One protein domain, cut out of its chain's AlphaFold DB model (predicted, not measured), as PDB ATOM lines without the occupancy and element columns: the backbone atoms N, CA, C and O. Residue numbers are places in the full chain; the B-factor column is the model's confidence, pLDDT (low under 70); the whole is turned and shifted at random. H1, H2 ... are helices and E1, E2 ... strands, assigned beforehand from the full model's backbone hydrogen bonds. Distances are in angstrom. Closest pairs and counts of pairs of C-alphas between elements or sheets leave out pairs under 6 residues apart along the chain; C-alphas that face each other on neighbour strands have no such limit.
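This is residues 30 to 234 of the 345 residues of the protein "Sulfatase domain-containing protein" of Candidatus Hydrogenedentes bacterium (UniProt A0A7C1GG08). There is little regular structure: one long helix, H6, runs through a body largely of loops, with H2 side by side with part of it and a small antiparallel sheet, E1 and E2. The 205 printed residues, mostly helix by class, hold 77 in named elements: H1 H2 H3 H4 H5 H6 E1 H7 E2. It is compact, with a radius of gyration of the C-alphas of 18.8 A, spanning 55 by 43 by 31 A.

H1, residues 30 to 33, is close but not clearly touching H2, residues 63 to 78; closest C-alphas Ala 32 and Pro 63, 6.0 A. H2 touches residues 167 to 178 of H6, residues 150 to 180, at a shallow 14 degrees, the same way; closest C-alphas Ala 68 and Gln 170, 5.7 A. H3, residues 100 to 103, touches residues 158 to 166 of H6; closest C-alphas Tyr 102 and Ala 162, 4.9 A. H4, 125 to 128, H5, 133 to 138, and H7, 212 to 215, touch no helix. In E1, 189 to 192, and E2, 219 to 222, N 191 and O 220 are within hydrogen-bond range, 2.9 A. Every O i to N i+4 pair is within range in H2 and H6, 1 of 2 in H5; the other helices are too short.

H2 measures 22.5 A and H6 44.4 A. C-alpha 30 is at (-40.978, 44.472, 10.910), C-alpha 222 at (-38.597, 14.222, 13.068).

The printed part has no cut. Long links include H1 to H2, 29 residues. No printed residue is under 70 in pLDDT.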
ATOM      1  N   TRP A  30     -42.126  44.089  11.719       89.94
ATOM      2  CA  TRP A  30     -40.978  44.472  10.910       89.94
ATOM      3  C   TRP A  30     -39.888  45.141  11.756       89.94
ATOM      4  O   TRP A  30     -38.702  44.836  11.638       89.94
ATOM      5  N   SER A  31     -40.287  46.006  12.682       92.88
ATOM      6  CA  SER A  31     -39.399  46.635  13.653       92.88
ATOM      7  C   SER A  31     -38.828  45.598  14.618       92.88
ATOM      8  O   SER A  31     -37.639  45.665  14.938       92.88
ATOM      9  N   ALA A  32     -39.642  44.618  15.029       94.75
ATOM     10  CA  ALA A  32     -39.218  43.500  15.864       94.75
ATOM     11  C   ALA A  32     -38.199  42.601  15.146       94.75
ATOM     12  O   ALA A  32     -37.215  42.210  15.763       94.75
ATOM     13  N   PHE A  33     -38.343  42.349  13.842       94.19
ATOM     14  CA  PHE A  33     -37.372  41.576  13.050       94.19
ATOM     15  C   PHE A  33     -35.925  42.082  13.226       94.19
ATOM     16  O   PHE A  33     -34.977  41.297  13.350       94.19
ATOM     17  N   PHE A  34     -35.761  43.406  13.336       95.50
ATOM     18  CA  PHE A  34     -34.478  44.068  13.589       95.50
ATOM     19  C   PHE A  34     -34.312  44.598  15.027       95.50
ATOM     20  O   PHE A  34     -33.559  45.550  15.250       95.50
ATOM     21  N   GLY A  35     -35.039  44.029  15.987       95.81
ATOM     22  CA  GLY A  35     -35.221  44.589  17.321       95.81
ATOM     23  C   GLY A  35     -33.999  44.523  18.247       95.81
ATOM     24  O   GLY A  35     -33.324  43.498  18.344       95.81
ATOM     25  N   TYR A  36     -33.776  45.618  18.977       97.69
ATOM     26  CA  TYR A  36     -32.840  45.744  20.106       97.69
ATOM     27  C   TYR A  36     -33.599  45.793  21.433       97.69
ATOM     28  O   TYR A  36     -34.759  46.216  21.473       97.69
ATOM     29  N   ASP A  37     -32.947  45.441  22.538       95.75
ATOM     30  CA  ASP A  37     -33.551  45.392  23.871       95.75
ATOM     31  C   ASP A  37     -34.175  46.736  24.311       95.75
ATOM     32  O   ASP A  37     -35.205  46.769  24.974       95.75
ATOM     33  N   GLY A  38     -33.660  47.879  23.865       93.81
ATOM     34  CA  GLY A  38     -34.280  49.179  24.162       93.81
ATOM     35  C   GLY A  38     -35.626  49.451  23.464       93.81
ATOM     36  O   GLY A  38     -36.154  50.551  23.597       93.81
ATOM     37  N   GLY A  39     -36.156  48.516  22.664       94.88
ATOM     38  CA  GLY A  39     -37.290  48.753  21.754       94.88
ATOM     39  C   GLY A  39     -36.898  49.461  20.453       94.88
ATOM     40  O   GLY A  39     -37.745  49.732  19.604       94.88
ATOM     41  N   GLY A  40     -35.603  49.735  20.268       94.06
ATOM     42  CA  GLY A  40     -35.048  50.248  19.018       94.06
ATOM     43  C   GLY A  40     -35.085  49.209  17.896       94.06
ATOM     44  O   GLY A  40     -35.212  48.009  18.144       94.06
ATOM     45  N   THR A  41     -34.924  49.670  16.658       94.38
ATOM     46  CA  THR A  41     -34.857  48.829  15.454       94.38
ATOM     47  C   THR A  41     -33.755  49.324  14.510       94.38
ATOM     48  O   THR A  41     -33.071  50.309  14.802       94.38
ATOM     49  N   ARG A  42     -33.545  48.638  13.383       91.25
ATOM     50  CA  ARG A  42     -32.587  49.061  12.355       91.25
ATOM     51  C   ARG A  42     -32.953  50.439  11.804       91.25
ATOM     52  O   ARG A  42     -34.076  50.670  11.367       91.25
ATOM     53  N   SER A  43     -31.965  51.320  11.742       86.25
ATOM     54  CA  SER A  43     -32.088  52.629  11.116       86.25
ATOM     55  C   SER A  43     -32.137  52.531   9.588       86.25
ATOM     56  O   SER A  43     -31.438  51.732   8.957       86.25
ATOM     57  N   TYR A  44     -32.961  53.391   8.993       81.69
ATOM     58  CA  TYR A  44     -33.055  53.599   7.546       81.69
ATOM     59  C   TYR A  44     -32.456  54.942   7.103       81.69
ATOM     60  O   TYR A  44     -32.546  55.285   5.923       81.69
ATOM     61  N   THR A  45     -31.858  55.692   8.032       84.31
ATOM     62  CA  THR A  45     -31.174  56.966   7.775       84.31
ATOM     63  C   THR A  45     -29.683  56.733   7.491       84.31
ATOM     64  O   THR A  45     -29.242  55.595   7.321       84.31
ATOM     65  N   GLU A  46     -28.895  57.809   7.406       79.19
ATOM     66  CA  GLU A  46     -27.430  57.719   7.300       79.19
ATOM     67  C   GLU A  46     -26.771  57.194   8.589       79.19
ATOM     68  O   GLU A  46     -25.672  56.636   8.540       79.19
ATOM     69  N   GLU A  47     -27.441  57.327   9.738       86.50
ATOM     70  CA  GLU A  47     -26.959  56.788  11.008       86.50
ATOM     71  C   GLU A  47     -27.162  55.274  11.042       86.50
ATOM     72  O   GLU A  47     -28.285  54.781  10.933       86.50
ATOM     73  N   LYS A  48     -26.070  54.523  11.200       89.94
ATOM     74  CA  LYS A  48     -26.102  53.057  11.212       89.94
ATOM     75  C   LYS A  48     -26.385  52.519  12.612       89.94
ATOM     76  O   LYS A  48     -25.820  53.002  13.591       89.94
ATOM     77  N   SER A  49     -27.183  51.459  12.700       93.38
ATOM     78  CA  SER A  49     -27.415  50.742  13.964       93.38
ATOM     79  C   SER A  49     -26.275  49.755  14.268       93.38
ATOM     80  O   SER A  49     -25.603  49.319  13.336       93.38
ATOM     81  N   PRO A  50     -26.026  49.350  15.522       95.06
ATOM     82  CA  PRO A  50     -25.021  48.325  15.828       95.06
ATOM     83  C   PRO A  50     -25.317  46.991  15.125       95.06
ATOM     84  O   PRO A  50     -26.458  46.558  15.090       95.06
ATOM     85  N   ALA A  51     -24.321  46.280  14.592       95.38
ATOM     86  CA  ALA A  51     -24.581  44.963  13.984       95.38
ATOM     87  C   ALA A  51     -24.934  43.858  14.993       95.38
ATOM     88  O   ALA A  51     -25.302  42.762  14.573       95.38
ATOM     89  N   TRP A  52     -24.816  44.114  16.296       97.12
ATOM     90  CA  TRP A  52     -25.076  43.146  17.355       97.12
ATOM     91  C   TRP A  52     -25.485  43.822  18.665       97.12
ATOM     92  O   TRP A  52     -25.216  45.005  18.880       97.12
ATOM     93  N   GLU A  53     -26.068  43.038  19.569       98.12
ATOM     94  CA  GLU A  53     -26.344  43.436  20.950       98.12
ATOM     95  C   GLU A  53     -26.293  42.213  21.882       98.12
ATOM     96  O   GLU A  53     -26.726  41.115  21.525       98.12
ATOM     97  N   SER A  54     -25.740  42.410  23.080       98.38
ATOM     98  CA  SER A  54     -25.586  41.386  24.123       98.38
ATOM     99  C   SER A  54     -26.176  41.898  25.441       98.38
ATOM    100  O   SER A  54     -25.465  42.106  26.427       98.38
ATOM    101  N   ALA A  55     -27.477  42.202  25.434       98.44
ATOM    102  CA  ALA A  55     -28.159  42.734  26.609       98.44
ATOM    103  C   ALA A  55     -28.343  41.654  27.689       98.44
ATOM    104  O   ALA A  55     -28.589  40.480  27.392       98.44
ATOM    105  N   ASP A  56     -28.217  42.048  28.957       98.62
ATOM    106  CA  ASP A  56     -28.416  41.164  30.110       98.62
ATOM    107  C   ASP A  56     -29.905  41.082  30.466       98.62
ATOM    108  O   ASP A  56     -30.400  41.768  31.360       98.62
ATOM    109  N   VAL A  57     -30.632  40.298  29.673       98.62
ATOM    110  CA  VAL A  57     -32.092  40.190  29.717       98.62
ATOM    111  C   VAL A  57     -32.546  38.737  29.624       98.62
ATOM    112  O   VAL A  57     -31.777  37.840  29.275       98.62
ATOM    113  N   ALA A  58     -33.815  38.495  29.953       98.50
ATOM    114  CA  ALA A  58     -34.461  37.212  29.702       98.50
ATOM    115  C   ALA A  58     -34.612  36.947  28.190       98.50
ATOM    116  O   ALA A  58     -34.402  37.839  27.369       98.50
ATOM    117  N   ASP A  59     -35.038  35.739  27.818       98.62
ATOM    118  CA  ASP A  59     -35.278  35.384  26.409       98.62
ATOM    119  C   ASP A  59     -36.291  36.314  25.742       98.62
ATOM    120  O   ASP A  59     -36.071  36.790  24.636       98.62
ATOM    121  N   THR A  60     -37.342  36.691  26.464       98.06
ATOM    122  CA  THR A  60     -38.367  37.645  26.016       98.06
ATOM    123  C   THR A  60     -37.884  39.099  25.957       98.06
ATOM    124  O   THR A  60     -38.635  39.986  25.551       98.06
ATOM    125  N   GLY A  61     -36.624  39.367  26.324       97.62
ATOM    126  CA  GLY A  61     -35.965  40.644  26.056       97.62
ATOM    127  C   GLY A  61     -35.771  40.905  24.559       97.62
ATOM    128  O   GLY A  61     -35.709  42.068  24.155       97.62
ATOM    129  N   TYR A  62     -35.765  39.842  23.745       98.50
ATOM    130  CA  TYR A  62     -35.710  39.872  22.283       98.50
ATOM    131  C   TYR A  62     -36.938  39.176  21.655       98.50
ATOM    132  O   TYR A  62     -37.609  38.389  22.323       98.50
ATOM    133  N   PRO A  63     -37.244  39.433  20.367       97.31
ATOM    134  CA  PRO A  63     -38.497  38.984  19.750       97.31
ATOM    135  C   PRO A  63     -38.707  37.464  19.735       97.31
ATOM    136  O   PRO A  63     -39.814  37.007  19.996       97.31
ATOM    137  N   ASP A  64     -37.662  36.669  19.472       98.31
ATOM    138  CA  ASP A  64     -37.814  35.212  19.306       98.31
ATOM    139  C   ASP A  64     -38.316  34.493  20.575       98.31
ATOM    140  O   ASP A  64     -39.024  33.493  20.480       98.31
ATOM    141  N   GLY A  65     -38.055  35.035  21.768       98.44
ATOM    142  CA  GLY A  65     -38.597  34.538  23.026       98.44
ATOM    143  C   GLY A  65     -40.101  34.779  23.142       98.44
ATOM    144  O   GLY A  65     -40.810  33.917  23.656       98.44
ATOM    145  N   LEU A  66     -40.595  35.905  22.606       98.12
ATOM    146  CA  LEU A  66     -42.028  36.211  22.513       98.12
ATOM    147  C   LEU A  66     -42.722  35.349  21.448       98.12
ATOM    148  O   LEU A  66     -43.877  34.965  21.615       98.12
ATOM    149  N   ILE A  67     -42.020  35.029  20.357       98.00
ATOM    150  CA  ILE A  67     -42.504  34.099  19.327       98.00
ATOM    151  C   ILE A  67     -42.663  32.694  19.919       98.00
ATOM    152  O   ILE A  67     -43.693  32.056  19.702       98.00
ATOM    153  N   ALA A  68     -41.700  32.234  20.723       98.50
ATOM    154  CA  ALA A  68     -41.813  30.965  21.438       98.50
ATOM    155  C   ALA A  68     -42.952  30.966  22.473       98.50
ATOM    156  O   ALA A  68     -43.698  29.991  22.537       98.50
ATOM    157  N   ASP A  69     -43.144  32.058  23.228       98.44
ATOM    158  CA  ASP A  69     -44.302  32.209  24.129       98.44
ATOM    159  C   ASP A  69     -45.624  32.051  23.369       98.44
ATOM    160  O   ASP A  69     -46.503  31.296  23.788       98.44
ATOM    161  N   ALA A  70     -45.759  32.731  22.226       97.62
ATOM    162  CA  ALA A  70     -46.954  32.651  21.393       97.62
ATOM    163  C   ALA A  70     -47.184  31.230  20.853       97.62
ATOM    164  O   ALA A  70     -48.314  30.746  20.883       97.62
ATOM    165  N   ALA A  71     -46.127  30.537  20.419       98.19
ATOM    166  CA  ALA A  71     -46.216  29.155  19.953       98.19
ATOM    167  C   ALA A  71     -46.662  28.189  21.066       98.19
ATOM    168  O   ALA A  71     -47.522  27.343  20.830       98.19
ATOM    169  N   VAL A  72     -46.136  28.339  22.286       98.56
ATOM    170  CA  VAL A  72     -46.543  27.540  23.458       98.56
ATOM    171  C   VAL A  72     -48.014  27.781  23.809       98.56
ATOM    172  O   VAL A  72     -48.761  26.829  24.045       98.56
ATOM    173  N   ILE A  73     -48.465  29.038  23.808       97.81
ATOM    174  CA  ILE A  73     -49.878  29.382  24.036       97.81
ATOM    175  C   ILE A  73     -50.767  28.733  22.967       97.81
ATOM    176  O   ILE A  73     -51.799  28.142  23.288       97.81
ATOM    177  N   GLU A  74     -50.349  28.808  21.707       97.12
ATOM    178  CA  GLU A  74     -51.103  28.274  20.578       97.12
ATOM    179  C   GLU A  74     -51.184  26.739  20.607       97.12
ATOM    180  O   GLU A  74     -52.260  26.181  20.394       97.12
ATOM    181  N   LEU A  75     -50.099  26.042  20.970       97.88
ATOM    182  CA  LEU A  75     -50.112  24.589  21.176       97.88
ATOM    183  C   LEU A  75     -51.106  24.166  22.265       97.88
ATOM    184  O   LEU A  75     -51.837  23.193  22.082       97.88
ATOM    185  N   ASN A  76     -51.204  24.919  23.366       98.06
ATOM    186  CA  ASN A  76     -52.216  24.654  24.394       98.06
ATOM    187  C   ASN A  76     -53.642  24.806  23.852       98.06
ATOM    188  O   ASN A  76     -54.515  24.017  24.207       98.06
ATOM    189  N   ALA A  77     -53.899  25.801  23.004       97.12
ATOM    190  CA  ALA A  77     -55.219  25.986  22.401       97.12
ATOM    191  C   ALA A  77     -55.564  24.871  21.397       97.12
ATOM    192  O   ALA A  77     -56.730  24.513  21.248       97.12
ATOM    193  N   LEU A  78     -54.551  24.308  20.734       96.25
ATOM    194  CA  LEU A  78     -54.677  23.286  19.694       96.25
ATOM    195  C   LEU A  78     -54.572  21.843  20.208       96.25
ATOM    196  O   LEU A  78     -54.687  20.917  19.412       96.25
ATOM    197  N   GLN A  79     -54.382  21.622  21.511       96.31
ATOM    198  CA  GLN A  79     -54.040  20.308  22.083       96.31
ATOM    199  C   GLN A  79     -55.055  19.173  21.818       96.31
ATOM    200  O   GLN A  79     -54.762  18.002  22.061       96.31
ATOM    201  N   HIS A  80     -56.259  19.499  21.343       97.00
ATOM    202  CA  HIS A  80     -57.312  18.539  20.992       97.00
ATOM    203  C   HIS A  80     -57.723  18.600  19.512       97.00
ATOM    204  O   HIS A  80     -58.695  17.960  19.119       97.00
ATOM    205  N   GLU A  81     -56.985  19.349  18.695       96.31
ATOM    206  CA  GLU A  81     -57.265  19.586  17.282       96.31
ATOM    207  C   GLU A  81     -56.163  18.997  16.395       96.31
ATOM    208  O   GLU A  81     -55.025  18.784  16.817       96.31
ATOM    209  N   ARG A  82     -56.480  18.766  15.117       95.75
ATOM    210  CA  ARG A  82     -55.439  18.568  14.097       95.75
ATOM    211  C   ARG A  82     -54.921  19.937  13.691       95.75
ATOM    212  O   ARG A  82     -55.722  20.788  13.313       95.75
ATOM    213  N   PHE A  83     -53.609  20.130  13.723       96.44
ATOM    214  CA  PHE A  83     -53.021  21.435  13.460       96.44
ATOM    215  C   PHE A  83     -51.894  21.398  12.432       96.44
ATOM    216  O   PHE A  83     -51.217  20.391  12.238       96.44
ATOM    217  N   PHE A  84     -51.679  22.559  11.823       96.00
ATOM    218  CA  PHE A  84     -50.442  22.938  11.163       96.00
ATOM    219  C   PHE A  84     -49.973  24.243  11.809       96.00
ATOM    220  O   PHE A  84     -50.657  25.260  11.713       96.00
ATOM    221  N   LEU A  85     -48.841  24.199  12.515       96.31
ATOM    222  CA  LEU A  85     -48.286  25.346  13.230       96.31
ATOM    223  C   LEU A  85     -46.937  25.715  12.616       96.31
ATOM    224  O   LEU A  85     -45.991  24.933  12.675       96.31
ATOM    225  N   ALA A  86     -46.849  26.917  12.051       95.50
ATOM    226  CA  ALA A  86     -45.600  27.475  11.553       95.50
ATOM    227  C   ALA A  86     -45.071  28.530  12.528       95.50
ATOM    228  O   ALA A  86     -45.766  29.494  12.852       95.50
ATOM    229  N   VAL A  87     -43.826  28.358  12.970       96.88
ATOM    230  CA  VAL A  87     -43.150  29.269  13.901       96.88
ATOM    231  C   VAL A  87     -41.914  29.830  13.209       96.88
ATOM    232  O   VAL A  87     -40.963  29.105  12.936       96.88
ATOM    233  N   GLY A  88     -41.951  31.118  12.870       95.06
ATOM    234  CA  GLY A  88     -40.875  31.788  12.140       95.06
ATOM    235  C   GLY A  88     -40.011  32.639  13.060       95.06
ATOM    236  O   GLY A  88     -40.370  33.783  13.321       95.06
ATOM    237  N   PHE A  89     -38.877  32.101  13.506       97.00
ATOM    238  CA  PHE A  89     -37.867  32.867  14.240       97.00
ATOM    239  C   PHE A  89     -37.091  33.812  13.311       97.00
ATOM    240  O   PHE A  89     -36.881  33.516  12.134       97.00
ATOM    241  N   TYR A  90     -36.668  34.962  13.835       95.88
ATOM    242  CA  TYR A  90     -35.933  35.984  13.089       95.88
ATOM    243  C   TYR A  90     -34.427  35.758  13.119       95.88
ATOM    244  O   TYR A  90     -33.732  35.993  12.126       95.88
ATOM    245  N   LYS A  91     -33.882  35.349  14.265       97.25
ATOM    246  CA  LYS A  91     -32.459  35.045  14.357       97.25
ATOM    247  C   LYS A  91     -32.137  33.758  13.569       97.25
ATOM    248  O   LYS A  91     -32.968  32.859  13.485       97.25
ATOM    249  N   PRO A  92     -30.937  33.664  12.965       96.88
ATOM    250  CA  PRO A  92     -29.770  34.523  13.167       96.88
ATOM    251  C   PRO A  92     -29.636  35.696  12.176       96.88
ATOM    252  O   PRO A  92     -28.525  36.175  11.958       96.88
ATOM    253  N   HIS A  93     -30.724  36.207  11.583       96.75
ATOM    254  CA  HIS A  93     -30.647  37.411  10.748       96.75
ATOM    255  C   HIS A  93     -30.101  38.622  11.532       96.75
ATOM    256  O   HIS A  93     -30.419  38.811  12.710       96.75
ATOM    257  N   LEU A  94     -29.326  39.487  10.861       96.00
ATOM    258  CA  LEU A  94     -28.846  40.766  11.400       96.00
ATOM    259  C   LEU A  94     -29.994  41.670  11.904       96.00
ATOM    260  O   LEU A  94     -31.060  41.685  11.287       96.00
ATOM    261  N   PRO A  95     -29.778  42.496  12.942       97.25
ATOM    262  CA  PRO A  95     -28.586  42.532  13.784       97.25
ATOM    263  C   PRO A  95     -28.498  41.271  14.654       97.25
ATOM    264  O   PRO A  95     -29.520  40.685  15.025       97.25
ATOM    265  N   PHE A  96     -27.276  40.853  14.977       98.25
ATOM    266  CA  PHE A  96     -27.006  39.715  15.849       98.25
ATOM    267  C   PHE A  96     -27.285  40.085  17.310       98.25
ATOM    268  O   PHE A  96     -26.377  40.339  18.098       98.25
ATOM    269  N   CYS A  97     -28.564  40.177  17.651       98.44
ATOM    270  CA  CYS A  97     -29.043  40.515  18.981       98.44
ATOM    271  C   CYS A  97     -29.556  39.255  19.678       98.44
ATOM    272  O   CYS A  97     -30.486  38.610  19.192       98.44
ATOM    273  N   ALA A  98     -28.941  38.911  20.807       98.81
ATOM    274  CA  ALA A  98     -29.318  37.759  21.621       98.81
ATOM    275  C   ALA A  98     -29.008  38.031  23.102       98.81
ATOM    276  O   ALA A  98     -28.045  38.754  23.390       98.81
ATOM    277  N   PRO A  99     -29.755  37.434  24.053       98.88
ATOM    278  CA  PRO A  99     -29.467  37.584  25.476       98.88
ATOM    279  C   PRO A  99     -28.026  37.213  25.836       98.88
ATOM    280  O   PRO A  99     -27.481  36.216  25.352       98.88
ATOM    281  N   LYS A 100     -27.416  37.977  26.746       98.81
ATOM    282  CA  LYS A 100     -26.016  37.829  27.176       98.81
ATOM    283  C   LYS A 100     -25.644  36.404  27.590       98.81
ATOM    284  O   LYS A 100     -24.522  35.967  27.336       98.81
ATOM    285  N   LYS A 101     -26.580  35.645  28.172       98.81
ATOM    286  CA  LYS A 101     -26.354  34.243  28.555       98.81
ATOM    287  C   LYS A 101     -25.912  33.355  27.378       98.81
ATOM    288  O   LYS A 101     -25.069  32.493  27.593       98.81
ATOM    289  N   TYR A 102     -26.386  33.604  26.153       98.88
ATOM    290  CA  TYR A 102     -25.987  32.838  24.962       98.88
ATOM    291  C   TYR A 102     -24.637  33.275  24.402       98.88
ATOM    292  O   TYR A 102     -23.876  32.457  23.897       98.88
ATOM    293  N   TRP A 103     -24.293  34.554  24.543       98.81
ATOM    294  CA  TRP A 103     -22.943  35.026  24.239       98.81
ATOM    295  C   TRP A 103     -21.917  34.366  25.161       98.81
ATOM    296  O   TRP A 103     -20.882  33.898  24.697       98.81
ATOM    297  N   ASN A 104     -22.232  34.255  26.453       98.75
ATOM    298  CA  ASN A 104     -21.355  33.643  27.451       98.75
ATOM    299  C   ASN A 104     -21.128  32.131  27.250       98.75
ATOM    300  O   ASN A 104     -20.245  31.575  27.898       98.75
ATOM    301  N   MET A 105     -21.883  31.463  26.368       98.62
ATOM    302  CA  MET A 105     -21.641  30.057  26.005       98.62
ATOM    303  C   MET A 105     -20.368  29.872  25.172       98.62
ATOM    304  O   MET A 105     -19.874  28.752  25.049       98.62
ATOM    305  N   TYR A 106     -19.838  30.954  24.599       98.56
ATOM    306  CA  TYR A 106     -18.694  30.913  23.703       98.56
ATOM    307  C   TYR A 106     -17.577  31.824  24.198       98.56
ATOM    308  O   TYR A 106     -17.786  33.003  24.487       98.56
ATOM    309  N   ASP A 107     -16.359  31.294  24.199       98.25
ATOM    310  CA  ASP A 107     -15.159  32.118  24.229       98.25
ATOM    311  C   ASP A 107     -14.876  32.657  22.818       98.25
ATOM    312  O   ASP A 107     -14.609  31.889  21.890       98.25
ATOM    313  N   ARG A 108     -14.902  33.987  22.661       97.69
ATOM    314  CA  ARG A 108     -14.674  34.666  21.377       97.69
ATOM    315  C   ARG A 108     -13.341  34.277  20.743       97.69
ATOM    316  O   ARG A 108     -13.278  34.109  19.526       97.69
ATOM    317  N   GLN A 109     -12.286  34.119  21.540       97.69
ATOM    318  CA  GLN A 109     -10.952  33.816  21.012       97.69
ATOM    319  C   GLN A 109     -10.868  32.393  20.438       97.69
ATOM    320  O   GLN A 109     -10.083  32.127  19.526       97.69
ATOM    321  N   SER A 110     -11.753  31.503  20.889       97.56
ATOM    322  CA  SER A 110     -11.867  30.127  20.407       97.56
ATOM    323  C   SER A 110     -12.771  29.973  19.170       97.56
ATOM    324  O   SER A 110     -12.784  28.909  18.554       97.56
ATOM    325  N   ILE A 111     -13.508  31.015  18.760       97.94
ATOM    326  CA  ILE A 111     -14.407  30.953  17.592       97.94
ATOM    327  C   ILE A 111     -13.596  30.871  16.299       97.94
ATOM    328  O   ILE A 111     -12.896  31.831  15.988       97.94
ATOM    329  N   PRO A 112     -13.708  29.799  15.495       96.25
ATOM    330  CA  PRO A 112     -12.862  29.610  14.322       96.25
ATOM    331  C   PRO A 112     -13.064  30.732  13.307       96.25
ATOM    332  O   PRO A 112     -14.199  31.144  13.064       96.25
ATOM    333  N   LEU A 113     -11.975  31.178  12.683       95.38
ATOM    334  CA  LEU A 113     -12.012  32.088  11.538       95.38
ATOM    335  C   LEU A 113     -12.619  31.400  10.296       95.38
ATOM    336  O   LEU A 113     -12.706  30.167  10.262       95.38
ATOM    337  N   PRO A 114     -13.052  32.171   9.279       92.00
ATOM    338  CA  PRO A 114     -13.488  31.626   7.996       92.00
ATOM    339  C   PRO A 114     -12.410  30.736   7.380       92.00
ATOM    340  O   PRO A 114     -11.227  31.078   7.408       92.00
ATOM    341  N   LYS A 115     -12.808  29.602   6.796       86.88
ATOM    342  CA  LYS A 115     -11.839  28.671   6.188       86.88
ATOM    343  C   LYS A 115     -11.225  29.253   4.916       86.88
ATOM    344  O   LYS A 115     -10.044  29.047   4.644       86.88
ATOM    345  N   HIS A 116     -12.030  29.996   4.160       88.69
ATOM    346  CA  HIS A 116     -11.644  30.606   2.893       88.69
ATOM    347  C   HIS A 116     -12.051  32.082   2.891       88.69
ATOM    348  O   HIS A 116     -13.100  32.412   2.355       88.69
ATOM    349  N   PRO A 117     -11.264  32.986   3.497       88.06
ATOM    350  CA  PRO A 117     -11.632  34.403   3.605       88.06
ATOM    351  C   PRO A 117     -11.465  35.188   2.291       88.06
ATOM    352  O   PRO A 117     -11.906  36.328   2.192       88.06
ATOM    353  N   ASN A 118     -10.831  34.588   1.279       90.12
ATOM    354  CA  ASN A 118     -10.570  35.218  -0.014       90.12
ATOM    355  C   ASN A 118     -11.707  34.948  -1.009       90.12
ATOM    356  O   ASN A 118     -12.319  33.877  -0.947       90.12
ATOM    357  N   PRO A 119     -11.954  35.860  -1.966       91.31
ATOM    358  CA  PRO A 119     -12.938  35.629  -3.012       91.31
ATOM    359  C   PRO A 119     -12.551  34.433  -3.904       91.31
ATOM    360  O   PRO A 119     -11.356  34.145  -4.060       91.31
ATOM    361  N   PRO A 120     -13.534  33.766  -4.539       94.44
ATOM    362  CA  PRO A 120     -13.252  32.701  -5.488       94.44
ATOM    363  C   PRO A 120     -12.384  33.168  -6.660       94.44
ATOM    364  O   PRO A 120     -12.437  34.323  -7.094       94.44
ATOM    365  N   LYS A 121     -11.591  32.248  -7.208       96.50
ATOM    366  CA  LYS A 121     -10.751  32.494  -8.387       96.50
ATOM    367  C   LYS A 121     -11.544  32.322  -9.681       96.50
ATOM    368  O   LYS A 121     -12.493  31.544  -9.734       96.50
ATOM    369  N   ASN A 122     -11.085  32.985 -10.744       97.00
ATOM    370  CA  ASN A 122     -11.607  32.864 -12.112       97.00
ATOM    371  C   ASN A 122     -13.089  33.266 -12.267       97.00
ATOM    372  O   ASN A 122     -13.814  32.696 -13.084       97.00
ATOM    373  N   ILE A 123     -13.545  34.256 -11.495       94.94
ATOM    374  CA  ILE A 123     -14.919  34.773 -11.562       94.94
ATOM    375  C   ILE A 123     -14.977  36.290 -11.737       94.94
ATOM    376  O   ILE A 123     -14.013  37.000 -11.450       94.94
ATOM    377  N   ASN A 124     -16.131  36.805 -12.168       93.94
ATOM    378  CA  ASN A 124     -16.441  38.228 -12.081       93.94
ATOM    379  C   ASN A 124     -17.053  38.555 -10.709       93.94
ATOM    380  O   ASN A 124     -18.234  38.309 -10.467       93.94
ATOM    381  N   LEU A 125     -16.269  39.172  -9.824       91.38
ATOM    382  CA  LEU A 125     -16.703  39.528  -8.465       91.38
ATOM    383  C   LEU A 125     -17.942  40.446  -8.447       91.38
ATOM    384  O   LEU A 125     -18.796  40.331  -7.562       91.38
ATOM    385  N   ASP A 126     -18.093  41.307  -9.458       89.44
ATOM    386  CA  ASP A 126     -19.244  42.206  -9.599       89.44
ATOM    387  C   ASP A 126     -20.528  41.511 -10.041       89.44
ATOM    388  O   ASP A 126     -21.604  42.107  -9.958       89.44
ATOM    389  N   LEU A 127     -20.445  40.257 -10.479       90.81
ATOM    390  CA  LEU A 127     -21.609  39.410 -10.699       90.81
ATOM    391  C   LEU A 127     -21.832  38.507  -9.488       90.81
ATOM    392  O   LEU A 127     -22.904  38.576  -8.882       90.81
ATOM    393  N   SER A 128     -20.806  37.783  -9.043       91.75
ATOM    394  CA  SER A 128     -20.971  36.678  -8.091       91.75
ATOM    395  C   SER A 128     -21.041  37.091  -6.610       91.75
ATOM    396  O   SER A 128     -21.647  36.365  -5.825       91.75
ATOM    397  N   LEU A 129     -20.485  38.249  -6.201       89.88
ATOM    398  CA  LEU A 129     -20.417  38.669  -4.782       89.88
ATOM    399  C   LEU A 129     -21.157  39.977  -4.471       89.88
ATOM    400  O   LEU A 129     -20.818  41.029  -5.009       89.88
ATOM    401  N   ASN A 130     -22.095  39.970  -3.525       81.56
ATOM    402  CA  ASN A 130     -22.948  41.118  -3.167       81.56
ATOM    403  C   ASN A 130     -22.255  42.327  -2.495       81.56
ATOM    404  O   ASN A 130     -22.949  43.264  -2.091       81.56
ATOM    405  N   ARG A 131     -20.922  42.305  -2.347       81.19
ATOM    406  CA  ARG A 131     -20.113  43.338  -1.675       81.19
ATOM    407  C   ARG A 131     -20.615  43.701  -0.262       81.19
ATOM    408  O   ARG A 131     -20.483  44.843   0.163       81.19
ATOM    409  N   ASN A 132     -21.213  42.752   0.465       86.81
ATOM    410  CA  ASN A 132     -21.566  42.879   1.889       86.81
ATOM    411  C   ASN A 132     -22.534  44.026   2.232       86.81
ATOM    412  O   ASN A 132     -22.617  44.441   3.388       86.81
ATOM    413  N   GLY A 133     -23.293  44.525   1.245       87.19
ATOM    414  CA  GLY A 133     -24.085  45.754   1.369       87.19
ATOM    415  C   GLY A 133     -25.099  45.755   2.516       87.19
ATOM    416  O   GLY A 133     -25.333  46.796   3.119       87.19
ATOM    417  N   GLU A 134     -25.676  44.605   2.862       88.12
ATOM    418  CA  GLU A 134     -26.575  44.494   4.016       88.12
ATOM    419  C   GLU A 134     -25.868  44.825   5.334       88.12
ATOM    420  O   GLU A 134     -26.378  45.629   6.112       88.12
ATOM    421  N   LEU A 135     -24.692  44.235   5.562       90.69
ATOM    422  CA  LEU A 135     -23.909  44.440   6.772       90.69
ATOM    423  C   LEU A 135     -23.361  45.874   6.816       90.69
ATOM    424  O   LEU A 135     -23.607  46.602   7.774       90.69
ATOM    425  N   VAL A 136     -22.674  46.311   5.755       88.75
ATOM    426  CA  VAL A 136     -21.906  47.566   5.795       88.75
ATOM    427  C   VAL A 136     -22.743  48.818   5.583       88.75
ATOM    428  O   VAL A 136     -22.389  49.865   6.119       88.75
ATOM    429  N   ASN A 137     -23.845  48.762   4.826       86.56
ATOM    430  CA  ASN A 137     -24.643  49.966   4.563       86.56
ATOM    431  C   ASN A 137     -25.644  50.251   5.681       86.56
ATOM    432  O   ASN A 137     -26.046  51.398   5.843       86.56
ATOM    433  N   ARG A 138     -26.074  49.225   6.425       86.38
ATOM    434  CA  ARG A 138     -27.116  49.365   7.452       86.38
ATOM    435  C   ARG A 138     -26.589  49.315   8.875       86.38
ATOM    436  O   ARG A 138     -27.244  49.860   9.761       86.38
ATOM    437  N   TYR A 139     -25.428  48.696   9.087       89.50
ATOM    438  CA  TYR A 139     -24.917  48.474  10.427       89.50
ATOM    439  C   TYR A 139     -23.510  49.023  10.640       89.50
ATOM    440  O   TYR A 139     -22.613  48.859   9.809       89.50
ATOM    441  N   ALA A 140     -23.313  49.647  11.799       86.94
ATOM    442  CA  ALA A 140     -22.008  49.907  12.369       86.94
ATOM    443  C   ALA A 140     -21.411  48.546  12.748       86.94
ATOM    444  O   ALA A 140     -21.843  47.901  13.704       86.94
ATOM    445  N   SER A 141     -20.506  48.070  11.898       84.69
ATOM    446  CA  SER A 141     -19.992  46.704  11.918       84.69
ATOM    447  C   SER A 141     -18.501  46.695  11.598       84.69
ATOM    448  O   SER A 141     -17.689  46.853  12.498       84.69
ATOM    449  N   LEU A 142     -18.166  46.568  10.315       81.12
ATOM    450  CA  LEU A 142     -16.817  46.615   9.766       81.12
ATOM    451  C   LEU A 142     -16.635  47.948   9.041       81.12
ATOM    452  O   LEU A 142     -17.518  48.361   8.283       81.12
ATOM    453  N   ALA A 143     -15.490  48.604   9.235       72.38
ATOM    454  CA  ALA A 143     -15.130  49.776   8.434       72.38
ATOM    455  C   ALA A 143     -14.913  49.384   6.964       72.38
ATOM    456  O   ALA A 143     -15.406  50.049   6.054       72.38
ATOM    457  N   ASN A 144     -14.227  48.260   6.757       77.56
ATOM    458  CA  ASN A 144     -13.991  47.659   5.461       77.56
ATOM    459  C   ASN A 144     -13.989  46.129   5.612       77.56
ATOM    460  O   ASN A 144     -13.109  45.599   6.288       77.56
ATOM    461  N   PRO A 145     -14.928  45.390   4.995       75.94
ATOM    462  CA  PRO A 145     -14.918  43.935   5.064       75.94
ATOM    463  C   PRO A 145     -13.630  43.293   4.534       75.94
ATOM    464  O   PRO A 145     -13.300  42.211   5.006       75.94
ATOM    465  N   GLU A 146     -12.901  43.923   3.589       74.81
ATOM    466  CA  GLU A 146     -11.608  43.400   3.065       74.81
ATOM    467  C   GLU A 146     -10.427  43.609   3.999       74.81
ATOM    468  O   GLU A 146      -9.407  42.942   3.853       74.81
ATOM    469  N   GLU A 147     -10.603  44.429   5.026       80.88
ATOM    470  CA  GLU A 147      -9.583  44.698   6.037       80.88
ATOM    471  C   GLU A 147     -10.088  44.343   7.442       80.88
ATOM    472  O   GLU A 147      -9.527  44.796   8.437       80.88
ATOM    473  N   ALA A 148     -11.150  43.531   7.527       87.50
ATOM    474  CA  ALA A 148     -11.695  43.075   8.794       87.50
ATOM    475  C   ALA A 148     -10.619  42.322   9.582       87.50
ATOM    476  O   ALA A 148     -10.048  41.330   9.119       87.50
ATOM    477  N   THR A 149     -10.353  42.785  10.796       91.75
ATOM    478  CA  THR A 149      -9.400  42.143  11.699       91.75
ATOM    479  C   THR A 149      -9.932  40.784  12.159       91.75
ATOM    480  O   THR A 149     -11.132  40.488  12.089       91.75
ATOM    481  N   GLU A 150      -9.044  39.932  12.679       93.81
ATOM    482  CA  GLU A 150      -9.467  38.661  13.271       93.81
ATOM    483  C   GLU A 150     -10.443  38.866  14.440       93.81
ATOM    484  O   GLU A 150     -11.396  38.098  14.568       93.81
ATOM    485  N   ASP A 151     -10.244  39.898  15.268       94.38
ATOM    486  CA  ASP A 151     -11.123  40.171  16.411       94.38
ATOM    487  C   ASP A 151     -12.518  40.628  15.960       94.38
ATOM    488  O   ASP A 151     -13.517  40.089  16.438       94.38
ATOM    489  N   GLU A 152     -12.609  41.527  14.973       93.38
ATOM    490  CA  GLU A 152     -13.890  41.934  14.380       93.38
ATOM    491  C   GLU A 152     -14.617  40.748  13.729       93.38
ATOM    492  O   GLU A 152     -15.823  40.556  13.916       93.38
ATOM    493  N   THR A 153     -13.874  39.905  13.008       94.56
ATOM    494  CA  THR A 153     -14.404  38.686  12.382       94.56
ATOM    495  C   THR A 153     -14.961  37.727  13.433       94.56
ATOM    496  O   THR A 153     -16.075  37.216  13.289       94.56
ATOM    497  N   ARG A 154     -14.217  37.490  14.520       97.00
ATOM    498  CA  ARG A 154     -14.667  36.633  15.624       97.00
ATOM    499  C   ARG A 154     -15.845  37.241  16.367       97.00
ATOM    500  O   ARG A 154     -16.738  36.493  16.738       97.00
ATOM    501  N   LEU A 155     -15.898  38.560  16.539       97.00
ATOM    502  CA  LEU A 155     -17.019  39.255  17.175       97.00
ATOM    503  C   LEU A 155     -18.331  39.074  16.395       97.00
ATOM    504  O   LEU A 155     -19.347  38.718  16.990       97.00
ATOM    505  N   LEU A 156     -18.318  39.248  15.072       96.38
ATOM    506  CA  LEU A 156     -19.514  39.023  14.249       96.38
ATOM    507  C   LEU A 156     -19.959  37.557  14.275       96.38
ATOM    508  O   LEU A 156     -21.146  37.263  14.419       96.38
ATOM    509  N   ARG A 157     -19.004  36.626  14.196       97.38
ATOM    510  CA  ARG A 157     -19.272  35.182  14.294       97.38
ATOM    511  C   ARG A 157     -19.797  34.787  15.673       97.38
ATOM    512  O   ARG A 157     -20.698  33.959  15.760       97.38
ATOM    513  N   HIS A 158     -19.299  35.422  16.735       98.50
ATOM    514  CA  HIS A 158     -19.797  35.274  18.105       98.50
ATOM    515  C   HIS A 158     -21.263  35.662  18.204       98.50
ATOM    516  O   HIS A 158     -22.050  34.887  18.741       98.50
ATOM    517  N   GLY A 159     -21.642  36.800  17.618       98.50
ATOM    518  CA  GLY A 159     -23.038  37.224  17.574       98.50
ATOM    519  C   GLY A 159     -23.929  36.233  16.838       98.50
ATOM    520  O   GLY A 159     -24.984  35.868  17.355       98.50
ATOM    521  N   TYR A 160     -23.491  35.740  15.677       98.31
ATOM    522  CA  TYR A 160     -24.236  34.719  14.938       98.31
ATOM    523  C   TYR A 160     -24.399  33.425  15.754       98.31
ATOM    524  O   TYR A 160     -25.506  32.908  15.861       98.31
ATOM    525  N   PHE A 161     -23.335  32.920  16.389       98.62
ATOM    526  CA  PHE A 161     -23.398  31.707  17.219       98.62
ATOM    527  C   PHE A 161     -24.291  31.885  18.454       98.62
ATOM    528  O   PHE A 161     -25.083  30.997  18.770       98.62
ATOM    529  N   ALA A 162     -24.233  33.048  19.109       98.88
ATOM    530  CA  ALA A 162     -25.127  33.384  20.214       98.88
ATOM    531  C   ALA A 162     -26.597  33.409  19.763       98.88
ATOM    532  O   ALA A 162     -27.459  32.876  20.454       98.88
ATOM    533  N   CYS A 163     -26.877  33.969  18.583       98.81
ATOM    534  CA  CYS A 163     -28.208  33.972  17.979       98.81
ATOM    535  C   CYS A 163     -28.716  32.559  17.657       98.81
ATOM    536  O   CYS A 163     -29.879  32.260  17.916       98.81
ATOM    537  N   VAL A 164     -27.852  31.680  17.139       98.50
ATOM    538  CA  VAL A 164     -28.202  30.272  16.893       98.50
ATOM    539  C   VAL A 164     -28.543  29.562  18.205       98.50
ATOM    540  O   VAL A 164     -29.605  28.956  18.288       98.50
ATOM    541  N   SER A 165     -27.713  29.692  19.248       98.88
ATOM    542  CA  SER A 165     -28.009  29.111  20.574       98.88
ATOM    543  C   SER A 165     -29.284  29.671  21.207       98.88
ATOM    544  O   SER A 165     -30.007  28.961  21.900       98.88
ATOM    545  N   TYR A 166     -29.569  30.951  20.977       98.88
ATOM    546  CA  TYR A 166     -30.793  31.574  21.454       98.88
ATOM    547  C   TYR A 166     -32.036  30.936  20.822       98.88
ATOM    548  O   TYR A 166     -32.952  30.548  21.549       98.88
ATOM    549  N   VAL A 167     -32.049  30.777  19.494       98.62
ATOM    550  CA  VAL A 167     -33.153  30.124  18.773       98.62
ATOM    551  C   VAL A 167     -33.243  28.638  19.109       98.62
ATOM    552  O   VAL A 167     -34.348  28.140  19.290       98.62
ATOM    553  N   ASP A 168     -32.115  27.945  19.269       98.75
ATOM    554  CA  ASP A 168     -32.079  26.544  19.711       98.75
ATOM    555  C   ASP A 168     -32.825  26.353  21.041       98.75
ATOM    556  O   ASP A 168     -33.743  25.537  21.134       98.75
ATOM    557  N   ALA A 169     -32.549  27.207  22.032       98.88
ATOM    558  CA  ALA A 169     -33.285  27.195  23.292       98.88
ATOM    559  C   ALA A 169     -34.785  27.502  23.106       98.88
ATOM    560  O   ALA A 169     -35.617  26.942  23.818       98.88
ATOM    561  N   GLN A 170     -35.155  28.359  22.148       98.81
ATOM    562  CA  GLN A 170     -36.560  28.683  21.870       98.81
ATOM    563  C   GLN A 170     -37.300  27.522  21.195       98.81
ATOM    564  O   GLN A 170     -38.454  27.258  21.531       98.81
ATOM    565  N   ILE A 171     -36.631  26.791  20.300       98.69
ATOM    566  CA  ILE A 171     -37.134  25.539  19.725       98.69
ATOM    567  C   ILE A 171     -37.326  24.503  20.835       98.69
ATOM    568  O   ILE A 171     -38.392  23.894  20.910       98.69
ATOM    569  N   GLY A 172     -36.348  24.358  21.736       98.69
ATOM    570  CA  GLY A 172     -36.430  23.457  22.888       98.69
ATOM    571  C   GLY A 172     -37.694  23.675  23.720       98.69
ATOM    572  O   GLY A 172     -38.414  22.726  23.993       98.69
ATOM    573  N   ARG A 173     -38.057  24.933  24.001       98.75
ATOM    574  CA  ARG A 173     -39.288  25.273  24.741       98.75
ATOM    575  C   ARG A 173     -40.571  24.797  24.051       98.75
ATOM    576  O   ARG A 173     -41.525  24.431  24.729       98.75
ATOM    577  N   ILE A 174     -40.613  24.824  22.720       98.75
ATOM    578  CA  ILE A 174     -41.767  24.350  21.941       98.75
ATOM    579  C   ILE A 174     -41.816  22.817  21.947       98.75
ATOM    580  O   ILE A 174     -42.893  22.238  22.076       98.75
ATOM    581  N   LEU A 175     -40.659  22.159  21.833       98.62
ATOM    582  CA  LEU A 175     -40.558  20.700  21.908       98.62
ATOM    583  C   LEU A 175     -40.947  20.174  23.295       98.62
ATOM    584  O   LEU A 175     -41.764  19.260  23.376       98.62
ATOM    585  N   ASP A 176     -40.455  20.807  24.362       98.75
ATOM    586  CA  ASP A 176     -40.820  20.490  25.746       98.75
ATOM    587  C   ASP A 176     -42.337  20.610  25.961       98.75
ATOM    588  O   ASP A 176     -42.943  19.824  26.689       98.75
ATOM    589  N   GLU A 177     -42.981  21.580  25.304       98.69
ATOM    590  CA  GLU A 177     -44.427  21.754  25.391       98.69
ATOM    591  C   GLU A 177     -45.201  20.672  24.626       98.69
ATOM    592  O   GLU A 177     -46.216  20.180  25.128       98.69
ATOM    593  N   LEU A 178     -44.717  20.242  23.454       98.44
ATOM    594  CA  LEU A 178     -45.267  19.070  22.763       98.44
ATOM    595  C   LEU A 178     -45.168  17.812  23.636       98.44
ATOM    596  O   LEU A 178     -46.130  17.045  23.701       98.44
ATOM    597  N   ASP A 179     -44.044  17.617  24.329       98.44
ATOM    598  CA  ASP A 179     -43.851  16.505  25.263       98.44
ATOM    599  C   ASP A 179     -44.824  16.602  26.447       98.44
ATOM    600  O   ASP A 179     -45.522  15.636  26.767       98.44
ATOM    601  N   ARG A 180     -44.947  17.786  27.062       98.62
ATOM    602  CA  ARG A 180     -45.854  18.033  28.195       98.62
ATOM    603  C   ARG A 180     -47.319  17.768  27.842       98.62
ATOM    604  O   ARG A 180     -48.070  17.276  28.686       98.62
ATOM    605  N   LEU A 181     -47.728  18.112  26.621       98.38
ATOM    606  CA  LEU A 181     -49.084  17.898  26.109       98.38
ATOM    607  C   LEU A 181     -49.316  16.469  25.588       98.38
ATOM    608  O   LEU A 181     -50.449  16.126  25.254       98.38
ATOM    609  N   GLY A 182     -48.279  15.627  25.518       97.94
ATOM    610  CA  GLY A 182     -48.376  14.276  24.959       97.94
ATOM    611  C   GLY A 182     -48.588  14.249  23.439       97.94
ATOM    612  O   GLY A 182     -49.152  13.291  22.917       97.94
ATOM    613  N   LEU A 183     -48.158  15.299  22.731       98.00
ATOM    614  CA  LEU A 183     -48.311  15.478  21.280       98.00
ATOM    615  C   LEU A 183     -47.046  15.101  20.488       98.00
ATOM    616  O   LEU A 183     -47.009  15.202  19.263       98.00
ATOM    617  N   ARG A 184     -45.966  14.690  21.158       96.50
ATOM    618  CA  ARG A 184     -44.677  14.442  20.497       96.50
ATOM    619  C   ARG A 184     -44.716  13.302  19.481       96.50
ATOM    620  O   ARG A 184     -44.108  13.428  18.415       96.50
ATOM    621  N   ASP A 185     -45.420  12.223  19.813       95.56
ATOM    622  CA  ASP A 185     -45.435  10.979  19.033       95.56
ATOM    623  C   ASP A 185     -46.310  11.061  17.772       95.56
ATOM    624  O   ASP A 185     -46.160  10.252  16.859       95.56
ATOM    625  N   ASN A 186     -47.214  12.041  17.692       95.38
ATOM    626  CA  ASN A 186     -48.117  12.244  16.555       95.38
ATOM    627  C   ASN A 186     -47.884  13.571  15.816       95.38
ATOM    628  O   ASN A 186     -48.693  13.935  14.963       95.38
ATOM    629  N   THR A 187     -46.783  14.271  16.106       97.94
ATOM    630  CA  THR A 187     -46.429  15.538  15.455       97.94
ATOM    631  C   THR A 187     -45.163  15.371  14.618       97.94
ATOM    632  O   THR A 187     -44.090  15.063  15.143       97.94
ATOM    633  N   LEU A 188     -45.274  15.617  13.307       98.25
ATOM    634  CA  LEU A 188     -44.115  15.775  12.427       98.25
ATOM    635  C   LEU A 188     -43.506  17.159  12.669       98.25
ATOM    636  O   LEU A 188     -44.108  18.177  12.335       98.25
ATOM    637  N   VAL A 189     -42.301  17.187  13.230       98.38
ATOM    638  CA  VAL A 189     -41.537  18.421  13.430       98.38
ATOM    639  C   VAL A 189     -40.591  18.613  12.253       98.38
ATOM    640  O   VAL A 189     -39.824  17.708  11.925       98.38
ATOM    641  N   VAL A 190     -40.621  19.797  11.643       98.31
ATOM    642  CA  VAL A 190     -39.692  20.202  10.581       98.31
ATOM    643  C   VAL A 190     -38.980  21.474  11.028       98.31
ATOM    644  O   VAL A 190     -39.625  22.492  11.263       98.31
ATOM    645  N   VAL A 191     -37.655  21.423  11.137       97.81
ATOM    646  CA  VAL A 191     -36.803  22.596  11.380       97.81
ATOM    647  C   VAL A 191     -36.025  22.867  10.104       97.81
ATOM    648  O   VAL A 191     -35.278  22.002   9.648       97.81
ATOM    649  N   TRP A 192     -36.186  24.049   9.511       96.62
ATOM    650  CA  TRP A 192     -35.436  24.427   8.316       96.62
ATOM    651  C   TRP A 192     -35.066  25.912   8.296       96.62
ATOM    652  O   TRP A 192     -35.707  26.726   8.956       96.62
ATOM    653  N   GLY A 193     -34.029  26.254   7.528       95.19
ATOM    654  CA  GLY A 193     -33.662  27.638   7.207       95.19
ATOM    655  C   GLY A 193     -34.101  28.026   5.794       95.19
ATOM    656  O   GLY A 193     -34.070  27.195   4.884       95.19
ATOM    657  N   ASP A 194     -34.487  29.284   5.596       93.81
ATOM    658  CA  ASP A 194     -34.864  29.838   4.289       93.81
ATOM    659  C   ASP A 194     -33.671  29.941   3.326       93.81
ATOM    660  O   ASP A 194     -33.820  29.717   2.125       93.81
ATOM    661  N   HIS A 195     -32.483  30.224   3.860       95.62
ATOM    662  CA  HIS A 195     -31.214  30.224   3.143       95.62
ATOM    663  C   HIS A 195     -30.030  29.926   4.085       95.62
ATOM    664  O   HIS A 195     -30.162  29.880   5.308       95.62
ATOM    665  N   GLY A 196     -28.851  29.693   3.510       95.00
ATOM    666  CA  GLY A 196     -27.576  29.626   4.230       95.00
ATOM    667  C   GLY A 196     -27.033  31.016   4.594       95.00
ATOM    668  O   GLY A 196     -27.670  32.040   4.348       95.00
ATOM    669  N   TRP A 197     -25.845  31.083   5.193       93.94
ATOM    670  CA  TRP A 197     -25.199  32.351   5.526       93.94
ATOM    671  C   TRP A 197     -23.672  32.262   5.429       93.94
ATOM    672  O   TRP A 197     -23.050  31.358   5.985       93.94
ATOM    673  N   HIS A 198     -23.053  33.254   4.791       94.12
ATOM    674  CA  HIS A 198     -21.612  33.467   4.838       94.12
ATOM    675  C   HIS A 198     -21.220  34.263   6.086       94.12
ATOM    676  O   HIS A 198     -21.766  35.335   6.367       94.12
ATOM    677  N   LEU A 199     -20.213  33.772   6.804       93.81
ATOM    678  CA  LEU A 199     -19.689  34.387   8.023       93.81
ATOM    679  C   LEU A 199     -18.248  34.872   7.833       93.81
ATOM    680  O   LEU A 199     -17.381  34.585   8.663       93.81
ATOM    681  N   GLY A 200     -18.003  35.552   6.711       92.00
ATOM    682  CA  GLY A 200     -16.685  35.957   6.218       92.00
ATOM    683  C   GLY A 200     -16.109  34.998   5.169       92.00
ATOM    684  O   GLY A 200     -15.109  35.316   4.528       92.00
ATOM    685  N   ASP A 201     -16.731  33.832   4.970       92.00
ATOM    686  CA  ASP A 201     -16.331  32.869   3.947       92.00
ATOM    687  C   ASP A 201     -16.567  33.428   2.535       92.00
ATOM    688  O   ASP A 201     -17.580  34.073   2.257       92.00
ATOM    689  N   LEU A 202     -15.623  33.163   1.635       91.38
ATOM    690  CA  LEU A 202     -15.559  33.675   0.264       91.38
ATOM    691  C   LEU A 202     -15.625  35.198   0.169       91.38
ATOM    692  O   LEU A 202     -16.115  35.733  -0.825       91.38
ATOM    693  N   TYR A 203     -15.131  35.890   1.196       87.00
ATOM    694  CA  TYR A 203     -15.167  37.344   1.299       87.00
ATOM    695  C   TYR A 203     -16.584  37.937   1.502       87.00
ATOM    696  O   TYR A 203     -16.826  39.136   1.315       87.00
ATOM    697  N   VAL A 204     -17.549  37.105   1.912       90.94
ATOM    698  CA  VAL A 204     -18.956  37.501   2.038       90.94
ATOM    699  C   VAL A 204     -19.442  37.435   3.485       90.94
ATOM    700  O   VAL A 204     -19.123  36.534   4.254       90.94
ATOM    701  N   TRP A 205     -20.272  38.405   3.837       91.50
ATOM    702  CA  TRP A 205     -21.096  38.469   5.029       91.50
ATOM    703  C   TRP A 205     -22.551  38.613   4.579       91.50
ATOM    704  O   TRP A 205     -22.911  39.577   3.892       91.50
ATOM    705  N   GLY A 206     -23.392  37.645   4.937       92.25
ATOM    706  CA  GLY A 206     -24.766  37.557   4.436       92.25
ATOM    707  C   GLY A 206     -24.967  36.400   3.465       92.25
ATOM    708  O   GLY A 206     -24.250  35.411   3.514       92.25
ATOM    709  N   LYS A 207     -25.965  36.516   2.586       91.75
ATOM    710  CA  LYS A 207     -26.528  35.381   1.829       91.75
ATOM    711  C   LYS A 207     -26.699  35.599   0.325       91.75
ATOM    712  O   LYS A 207     -27.237  34.761  -0.380       91.75
ATOM    713  N   HIS A 208     -26.355  36.775  -0.191       92.31
ATOM    714  CA  HIS A 208     -26.802  37.160  -1.534       92.31
ATOM    715  C   HIS A 208     -25.838  36.662  -2.629       92.31
ATOM    716  O   HIS A 208     -25.260  37.463  -3.368       92.31
ATOM    717  N   THR A 209     -25.633  35.345  -2.691       94.19
ATOM    718  CA  THR A 209     -24.764  34.651  -3.652       94.19
ATOM    719  C   THR A 209     -25.411  33.349  -4.133       94.19
ATOM    720  O   THR A 209     -26.404  32.889  -3.575       94.19
ATOM    721  N   THR A 210     -24.838  32.731  -5.165       95.38
ATOM    722  CA  THR A 210     -25.252  31.408  -5.667       95.38
ATOM    723  C   THR A 210     -24.390  30.263  -5.128       95.38
ATOM    724  O   THR A 210     -24.399  29.179  -5.707       95.38
ATOM    725  N   PHE A 211     -23.622  30.506  -4.066       95.19
ATOM    726  CA  PHE A 211     -22.745  29.512  -3.445       95.19
ATOM    727  C   PHE A 211     -23.510  28.634  -2.447       95.19
ATOM    728  O   PHE A 211     -24.532  29.054  -1.900       95.19
ATOM    729  N   ASP A 212     -22.989  27.445  -2.147       94.00
ATOM    730  CA  ASP A 212     -23.488  26.532  -1.113       94.00
ATOM    731  C   ASP A 212     -23.605  27.236   0.242       94.00
ATOM    732  O   ASP A 212     -24.579  27.018   0.951       94.00
ATOM    733  N   PHE A 213     -22.694  28.155   0.572       93.56
ATOM    734  CA  PHE A 213     -22.805  28.970   1.786       93.56
ATOM    735  C   PHE A 213     -24.132  29.736   1.891       93.56
ATOM    736  O   PHE A 213     -24.597  29.944   3.002       93.56
ATOM    737  N   SER A 214     -24.751  30.129   0.773       94.75
ATOM    738  CA  SER A 214     -26.051  30.814   0.743       94.75
ATOM    739  C   SER A 214     -27.218  29.891   0.405       94.75
ATOM    740  O   SER A 214     -28.342  30.158   0.813       94.75
ATOM    741  N   LEU A 215     -26.987  28.821  -0.353       95.62
ATOM    742  CA  LEU A 215     -28.059  27.965  -0.872       95.62
ATOM    743  C   LEU A 215     -28.258  26.673  -0.074       95.62
ATOM    744  O   LEU A 215     -29.314  26.056  -0.181       95.62
ATOM    745  N   ARG A 216     -27.277  26.259   0.733       94.50
ATOM    746  CA  ARG A 216     -27.379  25.095   1.614       94.50
ATOM    747  C   ARG A 216     -27.769  25.551   3.017       94.50
ATOM    748  O   ARG A 216     -26.926  26.009   3.787       94.50
ATOM    749  N   SER A 217     -29.049  25.417   3.348       94.06
ATOM    750  CA  SER A 217     -29.585  25.691   4.683       94.06
ATOM    751  C   SER A 217     -29.735  24.412   5.519       94.06
ATOM    752  O   SER A 217     -29.556  23.294   5.029       94.06
ATOM    753  N   ALA A 218     -30.024  24.572   6.813       94.44
ATOM    754  CA  ALA A 218     -30.387  23.452   7.673       94.44
ATOM    755  C   ALA A 218     -31.772  22.909   7.285       94.44
ATOM    756  O   ALA A 218     -32.672  23.687   6.976       94.44
ATOM    757  N   MET A 219     -31.944  21.589   7.349       96.69
ATOM    758  CA  MET A 219     -33.234  20.912   7.224       96.69
ATOM    759  C   MET A 219     -33.205  19.642   8.079       96.69
ATOM    760  O   MET A 219     -32.337  18.791   7.899       96.69
ATOM    761  N   MET A 220     -34.136  19.527   9.020       97.50
ATOM    762  CA  MET A 220     -34.300  18.380   9.910       97.50
ATOM    763  C   MET A 220     -35.782  18.031   9.990       97.50
ATOM    764  O   MET A 220     -36.615  18.921  10.155       97.50
ATOM    765  N   LEU A 221     -36.107  16.743   9.885       97.88
ATOM    766  CA  LEU A 221     -37.467  16.227  10.023       97.88
ATOM    767  C   LEU A 221     -37.483  15.139  11.091       97.88
ATOM    768  O   LEU A 221     -36.625  14.258  11.087       97.88
ATOM    769  N   ALA A 222     -38.457  15.194  11.994       97.56
ATOM    770  CA  ALA A 222     -38.597  14.222  13.068       97.56
ATOM    771  C   ALA A 222     -40.062  13.833  13.276       97.56
ATOM    772  O   ALA A 222     -40.889  14.664  13.651       97.56
ATOM    773  N   LEU A 223     -40.350  12.544  13.107       97.06
ATOM    774  CA  LEU A 223     -41.634  11.924  13.420       97.06
ATOM    775  C   LEU A 223     -41.372  10.579  14.119       97.06
ATOM    776  O   LEU A 223     -40.993   9.615  13.444       97.06
ATOM    777  N   PRO A 224     -41.509  10.513  15.458       95.19
ATOM    778  CA  PRO A 224     -41.235   9.310  16.230       95.19
ATOM    779  C   PRO A 224     -42.007   8.099  15.700       95.19
ATOM    780  O   PRO A 224     -43.183   8.187  15.357       95.19
ATOM    781  N   GLY A 225     -41.319   6.962  15.594       92.19
ATOM    782  CA  GLY A 225     -41.900   5.710  15.106       92.19
ATOM    783  C   GLY A 225     -42.065   5.597  13.585       92.19
ATOM    784  O   GLY A 225     -42.406   4.513  13.120       92.19
ATOM    785  N   GLN A 226     -41.806   6.661  12.810       93.56
ATOM    786  CA  GLN A 226     -41.810   6.607  11.337       93.56
ATOM    787  C   GLN A 226     -40.471   7.010  10.709       93.56
ATOM    788  O   GLN A 226     -40.049   6.376   9.749       93.56
ATOM    789  N   ILE A 227     -39.806   8.036  11.247       95.81
ATOM    790  CA  ILE A 227     -38.487   8.487  10.785       95.81
ATOM    791  C   ILE A 227     -37.431   7.999  11.777       95.81
ATOM    792  O   ILE A 227     -37.545   8.251  12.980       95.81
ATOM    793  N   ASP A 228     -36.394   7.330  11.274       94.00
ATOM    794  CA  ASP A 228     -35.309   6.805  12.104       94.00
ATOM    795  C   ASP A 228     -34.527   7.941  12.774       94.00
ATOM    796  O   ASP A 228     -33.903   8.784  12.118       94.00
ATOM    797  N   ALA A 229     -34.533   7.953  14.106       94.31
ATOM    798  CA  ALA A 229     -33.846   8.967  14.895       94.31
ATOM    799  C   ALA A 229     -32.325   8.928  14.666       94.31
ATOM    800  O   ALA A 229     -31.696   7.873  14.724       94.31
ATOM    801  N   GLY A 230     -31.727  10.100  14.439       93.12
ATOM    802  CA  GLY A 230     -30.285  10.240  14.211       93.12
ATOM    803  C   GLY A 230     -29.802   9.769  12.835       93.12
ATOM    804  O   GLY A 230     -28.595   9.787  12.589       93.12
ATOM    805  N   SER A 231     -30.709   9.370  11.938       93.75
ATOM    806  CA  SER A 231     -30.371   9.097  10.541       93.75
ATOM    807  C   SER A 231     -29.928  10.376   9.816       93.75
ATOM    808  O   SER A 231     -30.304  11.492  10.180       93.75
ATOM    809  N   CYS A 232     -29.083  10.216   8.797       93.44
ATOM    810  CA  CYS A 232     -28.585  11.313   7.974       93.44
ATOM    811  C   CYS A 232     -28.793  10.969   6.500       93.44
ATOM    812  O   CYS A 232     -28.385   9.898   6.051       93.44
ATOM    813  N   VAL A 233     -29.406  11.893   5.763       91.69
ATOM    814  CA  VAL A 233     -29.632  11.798   4.318       91.69
ATOM    815  C   VAL A 233     -28.622  12.704   3.623       91.69
ATOM    816  O   VAL A 233     -28.495  13.880   3.964       91.69
ATOM    817  N   SER A 234     -27.876  12.146   2.670       89.56
ATOM    818  CA  SER A 234     -26.831  12.871   1.924       89.56
ATOM    819  C   SER A 234     -27.276  13.287   0.520       89.56
ATOM    820  O   SER A 234     -26.614  14.084  -0.143       89.56
TER     821      SER A 234